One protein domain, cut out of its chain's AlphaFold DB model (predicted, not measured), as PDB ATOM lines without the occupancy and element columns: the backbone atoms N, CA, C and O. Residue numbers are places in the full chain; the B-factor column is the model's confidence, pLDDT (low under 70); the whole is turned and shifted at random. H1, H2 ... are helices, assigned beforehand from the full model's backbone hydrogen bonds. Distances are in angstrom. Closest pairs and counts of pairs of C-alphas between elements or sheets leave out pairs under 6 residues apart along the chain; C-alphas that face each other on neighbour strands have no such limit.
ATOM      1  N   LEU A   4     150.201 261.118 238.814       78.31
ATOM      2  CA  LEU A   4     150.498 259.809 239.383       78.31
ATOM      3  C   LEU A   4     149.313 258.844 239.223       78.31
ATOM      4  O   LEU A   4     149.540 257.666 238.971       78.31
ATOM      5  N   ASP A   5     148.079 259.359 239.280       79.69
ATOM      6  CA  ASP A   5     146.869 258.591 238.958       79.69
ATOM      7  C   ASP A   5     146.835 258.252 237.463       79.69
ATOM      8  O   ASP A   5     146.463 257.148 237.098       79.69
ATOM      9  N   ASP A   6     147.286 259.161 236.595       79.62
ATOM     10  CA  ASP A   6     147.380 258.895 235.151       79.62
ATOM     11  C   ASP A   6     148.493 257.876 234.826       79.62
ATOM     12  O   ASP A   6     148.415 257.130 233.851       79.62
ATOM     13  N   ALA A   7     149.546 257.822 235.650       81.81
ATOM     14  CA  ALA A   7     150.668 256.905 235.467       81.81
ATOM     15  C   ALA A   7     150.392 255.487 235.991       81.81
ATOM     16  O   ALA A   7     150.903 254.527 235.418       81.81
ATOM     17  N   LEU A   8     149.646 255.368 237.096       85.19
ATOM     18  CA  LEU A   8     149.462 254.127 237.862       85.19
ATOM     19  C   LEU A   8     147.986 253.754 238.089       85.19
ATOM     20  O   LEU A   8     147.693 252.912 238.933       85.19
ATOM     21  N   GLY A   9     147.057 254.422 237.410       84.44
ATOM     22  CA  GLY A   9     145.622 254.202 237.568       84.44
ATOM     23  C   GLY A   9     145.089 253.025 236.755       84.44
ATOM     24  O   GLY A   9     145.842 252.268 236.149       84.44
ATOM     25  N   TYR A  10     143.759 252.920 236.702       85.38
ATOM     26  CA  TYR A  10     143.034 251.807 236.076       85.38
ATOM     27  C   TYR A  10     143.462 251.488 234.638       85.38
ATOM     28  O   TYR A  10     143.502 250.325 234.262       85.38
ATOM     29  N   GLU A  11     143.847 252.488 233.843       88.56
ATOM     30  CA  GLU A  11     144.318 252.233 232.477       88.56
ATOM     31  C   GLU A  11     145.631 251.430 232.430       88.56
ATOM     32  O   GLU A  11     145.862 250.684 231.481       88.56
ATOM     33  N   LEU A  12     146.504 251.566 233.440       92.44
ATOM     34  CA  LEU A  12     147.695 250.722 233.553       92.44
ATOM     35  C   LEU A  12     147.304 249.283 233.899       92.44
ATOM     36  O   LEU A  12     147.900 248.357 233.356       92.44
ATOM     37  N   ASP A  13     146.318 249.091 234.776       92.88
ATOM     38  CA  ASP A  13     145.837 247.755 235.135       92.88
ATOM     39  C   ASP A  13     145.252 247.034 233.912       92.88
ATOM     40  O   ASP A  13     145.563 245.861 233.691       92.88
ATOM     41  N   ASP A  14     144.488 247.741 233.075       94.06
ATOM     42  CA  ASP A  14     143.945 247.213 231.818       94.06
ATOM     43  C   ASP A  14     145.057 246.859 230.815       94.06
ATOM     44  O   ASP A  14     145.039 245.789 230.194       94.06
ATOM     45  N   ASP A  15     146.077 247.712 230.688       94.94
ATOM     46  CA  ASP A  15     147.231 247.435 229.830       94.94
ATOM     47  C   ASP A  15     148.048 246.231 230.345       94.94
ATOM     48  O   ASP A  15     148.478 245.378 229.563       94.94
ATOM     49  N   LEU A  16     148.217 246.088 231.664       95.25
ATOM     50  CA  LEU A  16     148.870 244.921 232.269       95.25
ATOM     51  C   LEU A  16     148.040 243.645 232.092       95.25
ATOM     52  O   LEU A  16     148.606 242.587 231.804       95.25
ATOM     53  N   ALA A  17     146.715 243.725 232.225       96.19
ATOM     54  CA  ALA A  17     145.810 242.615 231.949       96.19
ATOM     55  C   ALA A  17     145.938 242.147 230.493       96.19
ATOM     56  O   ALA A  17     146.076 240.949 230.243       96.19
ATOM     57  N   THR A  18     146.004 243.090 229.555       95.69
ATOM     58  CA  THR A  18     146.211 242.816 228.127       95.69
ATOM     59  C   THR A  18     147.537 242.087 227.878       95.69
ATOM     60  O   THR A  18     147.567 241.053 227.206       95.69
ATOM     61  N   VAL A  19     148.639 242.537 228.493       96.56
ATOM     62  CA  VAL A  19     149.940 241.845 228.394       96.56
ATOM     63  C   VAL A  19     149.877 240.437 229.002       96.56
ATOM     64  O   VAL A  19     150.436 239.493 228.437       96.56
ATOM     65  N   MET A  20     149.196 240.259 230.138       96.25
ATOM     66  CA  MET A  20     149.039 238.943 230.765       96.25
ATOM     67  C   MET A  20     148.248 237.967 229.890       96.25
ATOM     68  O   MET A  20     148.629 236.797 229.813       96.25
ATOM     69  N   GLU A  21     147.183 238.417 229.227       95.38
ATOM     70  CA  GLU A  21     146.454 237.588 228.260       95.38
ATOM     71  C   GLU A  21     147.365 237.159 227.107       95.38
ATOM     72  O   GLU A  21     147.429 235.971 226.785       95.38
ATOM     73  N   PHE A  22     148.194 238.063 226.584       94.62
ATOM     74  CA  PHE A  22     149.165 237.712 225.547       94.62
ATOM     75  C   PHE A  22     150.168 236.638 226.011       94.62
ATOM     76  O   PHE A  22     150.491 235.691 225.288       94.62
ATOM     77  N   LEU A  23     150.646 236.729 227.257       94.19
ATOM     78  CA  LEU A  23     151.528 235.715 227.843       94.19
ATOM     79  C   LEU A  23     150.827 234.362 228.031       94.19
ATOM     80  O   LEU A  23     151.471 233.316 227.889       94.19
ATOM     81  N   LYS A  24     149.521 234.342 228.317       93.75
ATOM     82  CA  LYS A  24     148.725 233.102 228.347       93.75
ATOM     83  C   LYS A  24     148.623 232.483 226.955       93.75
ATOM     84  O   LYS A  24     148.840 231.280 226.815       93.75
ATOM     85  N   GLU A  25     148.387 233.300 225.933       92.94
ATOM     86  CA  GLU A  25     148.309 232.863 224.534       92.94
ATOM     87  C   GLU A  25     149.633 232.312 224.001       92.94
ATOM     88  O   GLU A  25     149.621 231.440 223.136       92.94
ATOM     89  N   ILE A  26     150.773 232.744 224.546       92.56
ATOM     90  CA  ILE A  26     152.075 232.131 224.248       92.56
ATOM     91  C   ILE A  26     152.290 230.855 225.063       92.56
ATOM     92  O   ILE A  26     152.744 229.838 224.533       92.56
ATOM     93  N   SER A  27     152.022 230.904 226.370       91.19
ATOM     94  CA  SER A  27     152.414 229.843 227.304       91.19
ATOM     95  C   SER A  27     151.563 228.581 227.183       91.19
ATOM     96  O   SER A  27     152.116 227.484 227.286       91.19
ATOM     97  N   ALA A  28     150.264 228.707 226.896       87.75
ATOM     98  CA  ALA A  28     149.369 227.566 226.708       87.75
ATOM     99  C   ALA A  28     149.778 226.671 225.513       87.75
ATOM    100  O   ALA A  28     149.966 225.470 225.717       87.75
ATOM    101  N   PRO A  29     150.002 227.203 224.294       90.31
ATOM    102  CA  PRO A  29     150.510 226.421 223.164       90.31
ATOM    103  C   PRO A  29     152.043 226.300 223.131       90.31
ATOM    104  O   PRO A  29     152.572 225.614 222.257       90.31
ATOM    105  N   ARG A  30     152.770 226.975 224.037       89.94
ATOM    106  CA  ARG A  30     154.239 227.145 224.006       89.94
ATOM    107  C   ARG A  30     154.747 227.647 222.651       89.94
ATOM    108  O   ARG A  30     155.748 227.164 222.125       89.94
ATOM    109  N   SER A  31     154.029 228.602 222.070       92.25
ATOM    110  CA  SER A  31     154.232 229.058 220.697       92.25
ATOM    111  C   SER A  31     154.010 230.558 220.584       92.25
ATOM    112  O   SER A  31     153.069 231.101 221.145       92.25
ATOM    113  N   PHE A  32     154.826 231.215 219.764       92.62
ATOM    114  CA  PHE A  32     154.665 232.625 219.402       92.62
ATOM    115  C   PHE A  32     153.752 232.830 218.184       92.62
ATOM    116  O   PHE A  32     153.789 233.871 217.538       92.62
ATOM    117  N   SER A  33     152.941 231.834 217.823       92.19
ATOM    118  CA  SER A  33     152.048 231.893 216.659       92.19
ATOM    119  C   SER A  33     151.026 233.024 216.724       92.19
ATOM    120  O   SER A  33     150.633 233.506 215.669       92.19
ATOM    121  N   VAL A  34     150.648 233.473 217.924       90.94
ATOM    122  CA  VAL A  34     149.795 234.654 218.124       90.94
ATOM    123  C   VAL A  34     150.394 235.921 217.493       90.94
ATOM    124  O   VAL A  34     149.658 236.730 216.953       90.94
ATOM    125  N   LEU A  35     151.727 236.049 217.422       92.50
ATOM    126  CA  LEU A  35     152.389 237.187 216.764       92.50
ATOM    127  C   LEU A  35     152.268 237.168 215.230       92.50
ATOM    128  O   LEU A  35     152.702 238.110 214.574       92.50
ATOM    129  N   LYS A  36     151.741 236.088 214.636       94.50
ATOM    130  CA  LYS A  36     151.448 236.034 213.194       94.50
ATOM    131  C   LYS A  36     150.103 236.669 212.854       94.50
ATOM    132  O   LYS A  36     149.865 236.953 211.683       94.50
ATOM    133  N   ASP A  37     149.240 236.838 213.847       94.94
ATOM    134  CA  ASP A  37     148.032 237.633 213.721       94.94
ATOM    135  C   ASP A  37     148.435 239.110 213.821       94.94
ATOM    136  O   ASP A  37     148.993 239.550 214.829       94.94
ATOM    137  N   ALA A  38     148.232 239.848 212.727       95.00
ATOM    138  CA  ALA A  38     148.669 241.233 212.611       95.00
ATOM    139  C   ALA A  38     147.940 242.149 213.600       95.00
ATOM    140  O   ALA A  38     148.571 243.040 214.165       95.00
ATOM    141  N   ASP A  39     146.656 241.890 213.849       95.50
ATOM    142  CA  ASP A  39     145.847 242.700 214.755       95.50
ATOM    143  C   ASP A  39     146.299 242.464 216.198       95.50
ATOM    144  O   ASP A  39     146.515 243.412 216.952       95.50
ATOM    145  N   ARG A  40     146.564 241.202 216.567       94.38
ATOM    146  CA  ARG A  40     147.100 240.872 217.899       94.38
ATOM    147  C   ARG A  40     148.509 241.399 218.128       94.38
ATOM    148  O   ARG A  40     148.834 241.847 219.228       94.38
ATOM    149  N   ALA A  41     149.366 241.324 217.113       94.75
ATOM    150  CA  ALA A  41     150.717 241.864 217.202       94.75
ATOM    151  C   ALA A  41     150.695 243.390 217.381       94.75
ATOM    152  O   ALA A  41     151.478 243.927 218.168       94.75
ATOM    153  N   GLU A  42     149.788 244.072 216.682       96.69
ATOM    154  CA  GLU A  42     149.614 245.516 216.788       96.69
ATOM    155  C   GLU A  42     149.053 245.929 218.153       96.69
ATOM    156  O   GLU A  42     149.611 246.815 218.797       96.69
ATOM    157  N   GLU A  43     148.035 245.228 218.653       96.75
ATOM    158  CA  GLU A  43     147.457 245.464 219.979       96.75
ATOM    159  C   GLU A  43     148.512 245.350 221.093       96.75
ATOM    160  O   GLU A  43     148.614 246.224 221.962       96.75
ATOM    161  N   LEU A  44     149.357 244.311 221.049       96.00
ATOM    162  CA  LEU A  44     150.464 244.170 221.995       96.00
ATOM    163  C   LEU A  44     151.448 245.339 221.874       96.00
ATOM    164  O   LEU A  44     151.891 245.882 222.888       96.00
ATOM    165  N   ARG A  45     151.805 245.722 220.644       96.50
ATOM    166  CA  ARG A  45     152.756 246.806 220.379       96.50
ATOM    167  C   ARG A  45     152.254 248.127 220.957       96.50
ATOM    168  O   ARG A  45     152.999 248.789 221.677       96.50
ATOM    169  N   GLU A  46     151.009 248.497 220.675       97.31
ATOM    170  CA  GLU A  46     150.396 249.720 221.197       97.31
ATOM    171  C   GLU A  46     150.312 249.713 222.724       97.31
ATOM    172  O   GLU A  46     150.650 250.708 223.363       97.31
ATOM    173  N   THR A  47     149.933 248.580 223.319       96.88
ATOM    174  CA  THR A  47     149.871 248.413 224.778       96.88
ATOM    175  C   THR A  47     151.236 248.646 225.426       96.88
ATOM    176  O   THR A  47     151.356 249.396 226.395       96.88
ATOM    177  N   LEU A  48     152.299 248.068 224.860       95.62
ATOM    178  CA  LEU A  48     153.664 248.280 225.347       95.62
ATOM    179  C   LEU A  48     154.115 249.739 225.195       95.62
ATOM    180  O   LEU A  48     154.766 250.260 226.100       95.62
ATOM    181  N   PHE A  49     153.744 250.414 224.101       95.50
ATOM    182  CA  PHE A  49     154.019 251.843 223.935       95.50
ATOM    183  C   PHE A  49     153.308 252.693 224.988       95.50
ATOM    184  O   PHE A  49     153.956 253.528 225.612       95.50
ATOM    185  N   ARG A  50     152.023 252.436 225.268       94.00
ATOM    186  CA  ARG A  50     151.292 253.142 226.334       94.00
ATOM    187  C   ARG A  50     151.953 252.955 227.701       94.00
ATOM    188  O   ARG A  50     152.083 253.913 228.461       94.00
ATOM    189  N   ILE A  51     152.402 251.740 228.025       92.88
ATOM    190  CA  ILE A  51     153.121 251.462 229.280       92.88
ATOM    191  C   ILE A  51     154.448 252.235 229.339       92.88
ATOM    192  O   ILE A  51     154.779 252.806 230.380       92.88
ATOM    193  N   GLU A  52     155.208 252.271 228.242       90.44
ATOM    194  CA  GLU A  52     156.475 253.008 228.180       90.44
ATOM    195  C   GLU A  52     156.260 254.518 228.326       90.44
ATOM    196  O   GLU A  52     156.928 255.154 229.142       90.44
ATOM    197  N   ASP A  53     155.285 255.083 227.617       90.00
ATOM    198  CA  ASP A  53     154.968 256.511 227.665       90.00
ATOM    199  C   ASP A  53     154.551 256.951 229.077       90.00
ATOM    200  O   ASP A  53     154.939 258.031 229.542       90.00
ATOM    201  N   ARG A  54     153.855 256.087 229.832       88.81
ATOM    202  CA  ARG A  54     153.520 256.357 231.241       88.81
ATOM    203  C   ARG A  54     154.746 256.489 232.141       88.81
ATOM    204  O   ARG A  54     154.676 257.205 233.141       88.81
ATOM    205  N   LYS A  55     155.907 255.917 231.795       84.19
ATOM    206  CA  LYS A  55     157.138 256.134 232.581       84.19
ATOM    207  C   LYS A  55     157.547 257.603 232.619       84.19
ATOM    208  O   LYS A  55     158.075 258.056 233.633       84.19
ATOM    209  N   ALA A  56     157.260 258.372 231.568       81.81
ATOM    210  CA  ALA A  56     157.524 259.809 231.553       81.81
ATOM    211  C   ALA A  56     156.682 260.577 232.594       81.81
ATOM    212  O   ALA A  56     157.066 261.666 233.037       81.81
ATOM    213  N   LEU A  57     155.547 260.015 233.021       83.56
ATOM    214  CA  LEU A  57     154.659 260.615 234.015       83.56
ATOM    215  C   LEU A  57     155.149 260.416 235.453       83.56
ATOM    216  O   LEU A  57     154.922 261.300 236.281       83.56
ATOM    217  N   LEU A  58     155.893 259.335 235.724       81.00
ATOM    218  CA  LEU A  58     156.424 258.988 237.052       81.00
ATOM    219  C   LEU A  58     157.474 259.983 237.580       81.00
ATOM    220  O   LEU A  58     157.783 259.985 238.772       81.00
ATOM    221  N   GLY A  59     157.991 260.866 236.720       74.31
ATOM    222  CA  GLY A  59     159.030 261.826 237.084       74.31
ATOM    223  C   GLY A  59     160.361 261.147 237.426       74.31
ATOM    224  O   GLY A  59     160.516 259.930 237.335       74.31
ATOM    225  N   LYS A  60     161.368 261.941 237.800       72.50
ATOM    226  CA  LYS A  60     162.623 261.380 238.313       72.50
ATOM    227  C   LYS A  60     162.446 261.050 239.796       72.50
ATOM    228  O   LYS A  60     161.997 261.931 240.533       72.50
ATOM    229  N   PRO A  61     162.819 259.842 240.254       66.44
ATOM    230  CA  PRO A  61     162.811 259.540 241.676       66.44
ATOM    231  C   PRO A  61     163.694 260.547 242.420       66.44
ATOM    232  O   PRO A  61     164.789 260.898 241.973       66.44
ATOM    233  N   PHE A  62     163.199 261.053 243.548       67.75
ATOM    234  CA  PHE A  62     163.957 261.980 244.377       67.75
ATOM    235  C   PHE A  62     165.113 261.240 245.057       67.75
ATOM    236  O   PHE A  62     164.920 260.505 246.025       67.75
ATOM    237  N   GLU A  63     166.334 261.456 244.574       74.88
ATOM    238  CA  GLU A  63     167.533 260.900 245.197       74.88
ATOM    239  C   GLU A  63     168.144 261.880 246.199       74.88
ATOM    240  O   GLU A  63     168.942 262.755 245.855       74.88
ATOM    241  N   ARG A  64     167.812 261.691 247.482       70.62
ATOM    242  CA  ARG A  64     168.316 262.530 248.582       70.62
ATOM    243  C   ARG A  64     169.843 262.643 248.591       70.62
ATOM    244  O   ARG A  64     170.376 263.693 248.930       70.62
ATOM    245  N   ARG A  65     170.555 261.567 248.237       73.50
ATOM    246  CA  ARG A  65     172.023 261.548 248.200       73.50
ATOM    247  C   ARG A  65     172.571 262.475 247.116       73.50
ATOM    248  O   ARG A  65     173.393 263.322 247.436       73.50
ATOM    249  N   MET A  66     172.061 262.361 245.893       73.88
ATOM    250  CA  MET A  66     172.443 263.217 244.769       73.88
ATOM    251  C   MET A  66     172.128 264.691 245.058       73.88
ATOM    252  O   MET A  66     172.953 265.564 244.813       73.88
ATOM    253  N   VAL A  67     170.964 264.982 245.644       70.62
ATOM    254  CA  VAL A  67     170.600 266.350 246.050       70.62
ATOM    255  C   VAL A  67     171.548 266.883 247.128       70.62
ATOM    256  O   VAL A  67     172.020 268.011 247.021       70.62
ATOM    257  N   ASN A  68     171.886 266.070 248.133       74.75
ATOM    258  CA  ASN A  68     172.827 266.459 249.184       74.75
ATOM    259  C   ASN A  68     174.259 266.650 248.662       74.75
ATOM    260  O   ASN A  68     174.965 267.522 249.159       74.75
ATOM    261  N   GLU A  69     174.702 265.849 247.691       77.94
ATOM    262  CA  GLU A  69     176.008 266.007 247.040       77.94
ATOM    263  C   GLU A  69     176.067 267.320 246.244       77.94
ATOM    264  O   GLU A  69     176.997 268.098 246.444       77.94
ATOM    265  N   ARG A  70     175.027 267.643 245.465       68.81
ATOM    266  CA  ARG A  70     174.917 268.920 244.735       68.81
ATOM    267  C   ARG A  70     174.824 270.135 245.660       68.81
ATOM    268  O   ARG A  70     175.450 271.160 245.407       68.81
ATOM    269  N   LEU A  71     174.088 270.018 246.771       69.62
ATOM    270  CA  LEU A  71     174.028 271.059 247.805       69.62
ATOM    271  C   LEU A  71     175.399 271.305 248.444       69.62
ATOM    272  O   LEU A  71     175.769 272.458 248.636       69.62
ATOM    273  N   ARG A  72     176.155 270.239 248.738       72.56
ATOM    274  CA  ARG A  72     177.517 270.315 249.300       72.56
ATOM    275  C   ARG A  72     178.557 270.874 248.331       72.56
ATOM    276  O   ARG A  72     179.605 271.308 248.790       72.56
ATOM    277  N   GLN A  73     178.297 270.822 247.028       76.50
ATOM    278  CA  GLN A  73     179.175 271.349 245.978       76.50
ATOM    279  C   GLN A  73     178.853 272.804 245.606       76.50
ATOM    280  O   GLN A  73     179.275 273.272 244.553       76.50
ATOM    281  N   ASP A  74     178.088 273.515 246.440       69.50
ATOM    282  CA  ASP A  74     177.710 274.916 246.230       69.50
ATOM    283  C   ASP A  74     176.962 275.200 244.910       69.50
ATOM    284  O   ASP A  74     176.733 276.355 244.552       69.50
ATOM    285  N   GLU A  75     176.462 274.171 244.208       63.25
ATOM    286  CA  GLU A  75     175.666 274.339 242.977       63.25
ATOM    287  C   GLU A  75     174.357 275.105 243.224       63.25
ATOM    288  O   GLU A  75     173.772 275.687 242.309       63.25
ATOM    289  N   HIS A  76     173.901 275.134 244.475       64.44
ATOM    290  CA  HIS A  76     172.758 275.929 244.903       64.44
ATOM    291  C   HIS A  76     173.009 277.441 244.791       64.44
ATOM    292  O   HIS A  76     172.056 278.195 244.596       64.44
ATOM    293  N   LEU A  77     174.271 277.888 244.842       63.03
ATOM    294  CA  LEU A  77     174.629 279.290 244.627       63.03
ATOM    295  C   LEU A  77     174.393 279.702 243.169       63.03
ATOM    296  O   LEU A  77     173.882 280.794 242.928       63.03
ATOM    297  N   MET A  78     174.664 278.828 242.188       61.06
ATOM    298  CA  MET A  78     174.401 279.132 240.770       61.06
ATOM    299  C   MET A  78     172.914 279.366 240.478       61.06
ATOM    300  O   MET A  78     172.583 280.209 239.648       61.06
ATOM    301  N   LEU A  79     172.015 278.670 241.179       59.34
ATOM    302  CA  LEU A  79     170.571 278.873 241.040       59.34
ATOM    303  C   LEU A  79     170.101 280.200 241.664       59.34
ATOM    304  O   LEU A  79     169.160 280.801 241.155       59.34
ATOM    305  N   MET A  80     170.763 280.684 242.722       59.72
ATOM    306  CA  MET A  80     170.457 281.988 243.330       59.72
ATOM    307  C   MET A  80     170.965 283.169 242.492       59.72
ATOM    308  O   MET A  80     170.299 284.200 242.426       59.72
ATOM    309  N   TYR A  81     172.104 283.026 241.805       55.88
ATOM    310  CA  TYR A  81     172.659 284.090 240.955       55.88
ATOM    311  C   TYR A  81     171.913 284.288 239.623       55.88
ATOM    312  O   TYR A  81     172.090 285.323 238.992       55.88
ATOM    313  N   GLN A  82     171.053 283.352 239.203       53.16
ATOM    314  CA  GLN A  82     170.220 283.500 237.997       53.16
ATOM    315  C   GLN A  82     168.940 284.333 238.211       53.16
ATOM    316  O   GLN A  82     168.147 284.471 237.282       53.16
ATOM    317  N   GLN A  83     168.727 284.883 239.411       53.78
ATOM    318  CA  GLN A  83     167.599 285.772 239.719       53.78
ATOM    319  C   GLN A  83     167.983 287.257 239.881       53.78
ATOM    320  O   GLN A  83     167.164 288.025 240.384       53.78
TER     321      GLN A  83
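AT A GLANCE: This is residues 4 to 83 of the 84 residues of an uncharacterized protein of Rhizobium freirei PRF 81 (UniProt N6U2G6). Two long helices, H2 and H4, run opposite ways and cross at a steep tilt, joined at one end by a turn that holds the short H3; the short H1 precedes H2 at the other end. Beyond H4 an arm leads away to H5 and H6, well clear of the helix pair, and residues 60 to 66, 68 to 74 and 77 to 83 stick out. The printed part has 80 residues with six named helices, H1 to H6 in chain order, and no named strand: the class is all helix. It is extended, with a radius of gyration of the C-alphas of 21.1 A and spans of 62 by 23 by 20 A, the arm making much of the length.

IN THESE COORDINATES: H1 is residues 4 to 8, beginning at C-alpha 4 (150.498, 259.809, 239.383). H2, residues 10 to 27, is 25.4 A long. H3 is residues 33 to 36. H4, residues 38 to 55, is 26.3 A long and ends at C-alpha 55 (157.138, 256.134, 232.581). H5, residues 64 to 72, is 12.1 A long. H6, residues 75 to 81, is 10.4 A long and ends at C-alpha 81 (172.659, 284.090, 240.955).

HOW THE PARTS SIT: H4 is the hub. With residues 44 to 51 alone it touches H2, closest at the C-alphas of Asp 15 and Thr 47, 5.8 A, at a steep tilt of 43 degrees, opposite ways. H1 and H4 only just touch, with 3 pairs of C-alphas within 8 A, closest at Ala 7 and Arg 54, 5.1 A. H3 and H4 only just touch, with 3 pairs, only at the corner. H4 and H5 are apart. H5 and H6 are close but not clearly touching, at 60 degrees, a steep tilt. Every O i to N i+4 pair is within hydrogen-bond range in H1, H2 and H5, against 13 of 14 in H4 and 2 of 3 in H6; H3 is too short for one.

THE WHOLE: The farthest C-alphas, of Pro 29 and Tyr 81, are 64.3 A apart. The printed part has no cut and no long link. Mean pLDDT of the printed part is 83.9; residues 61 to 62, 70 to 71 and 74 to 83 are under 70.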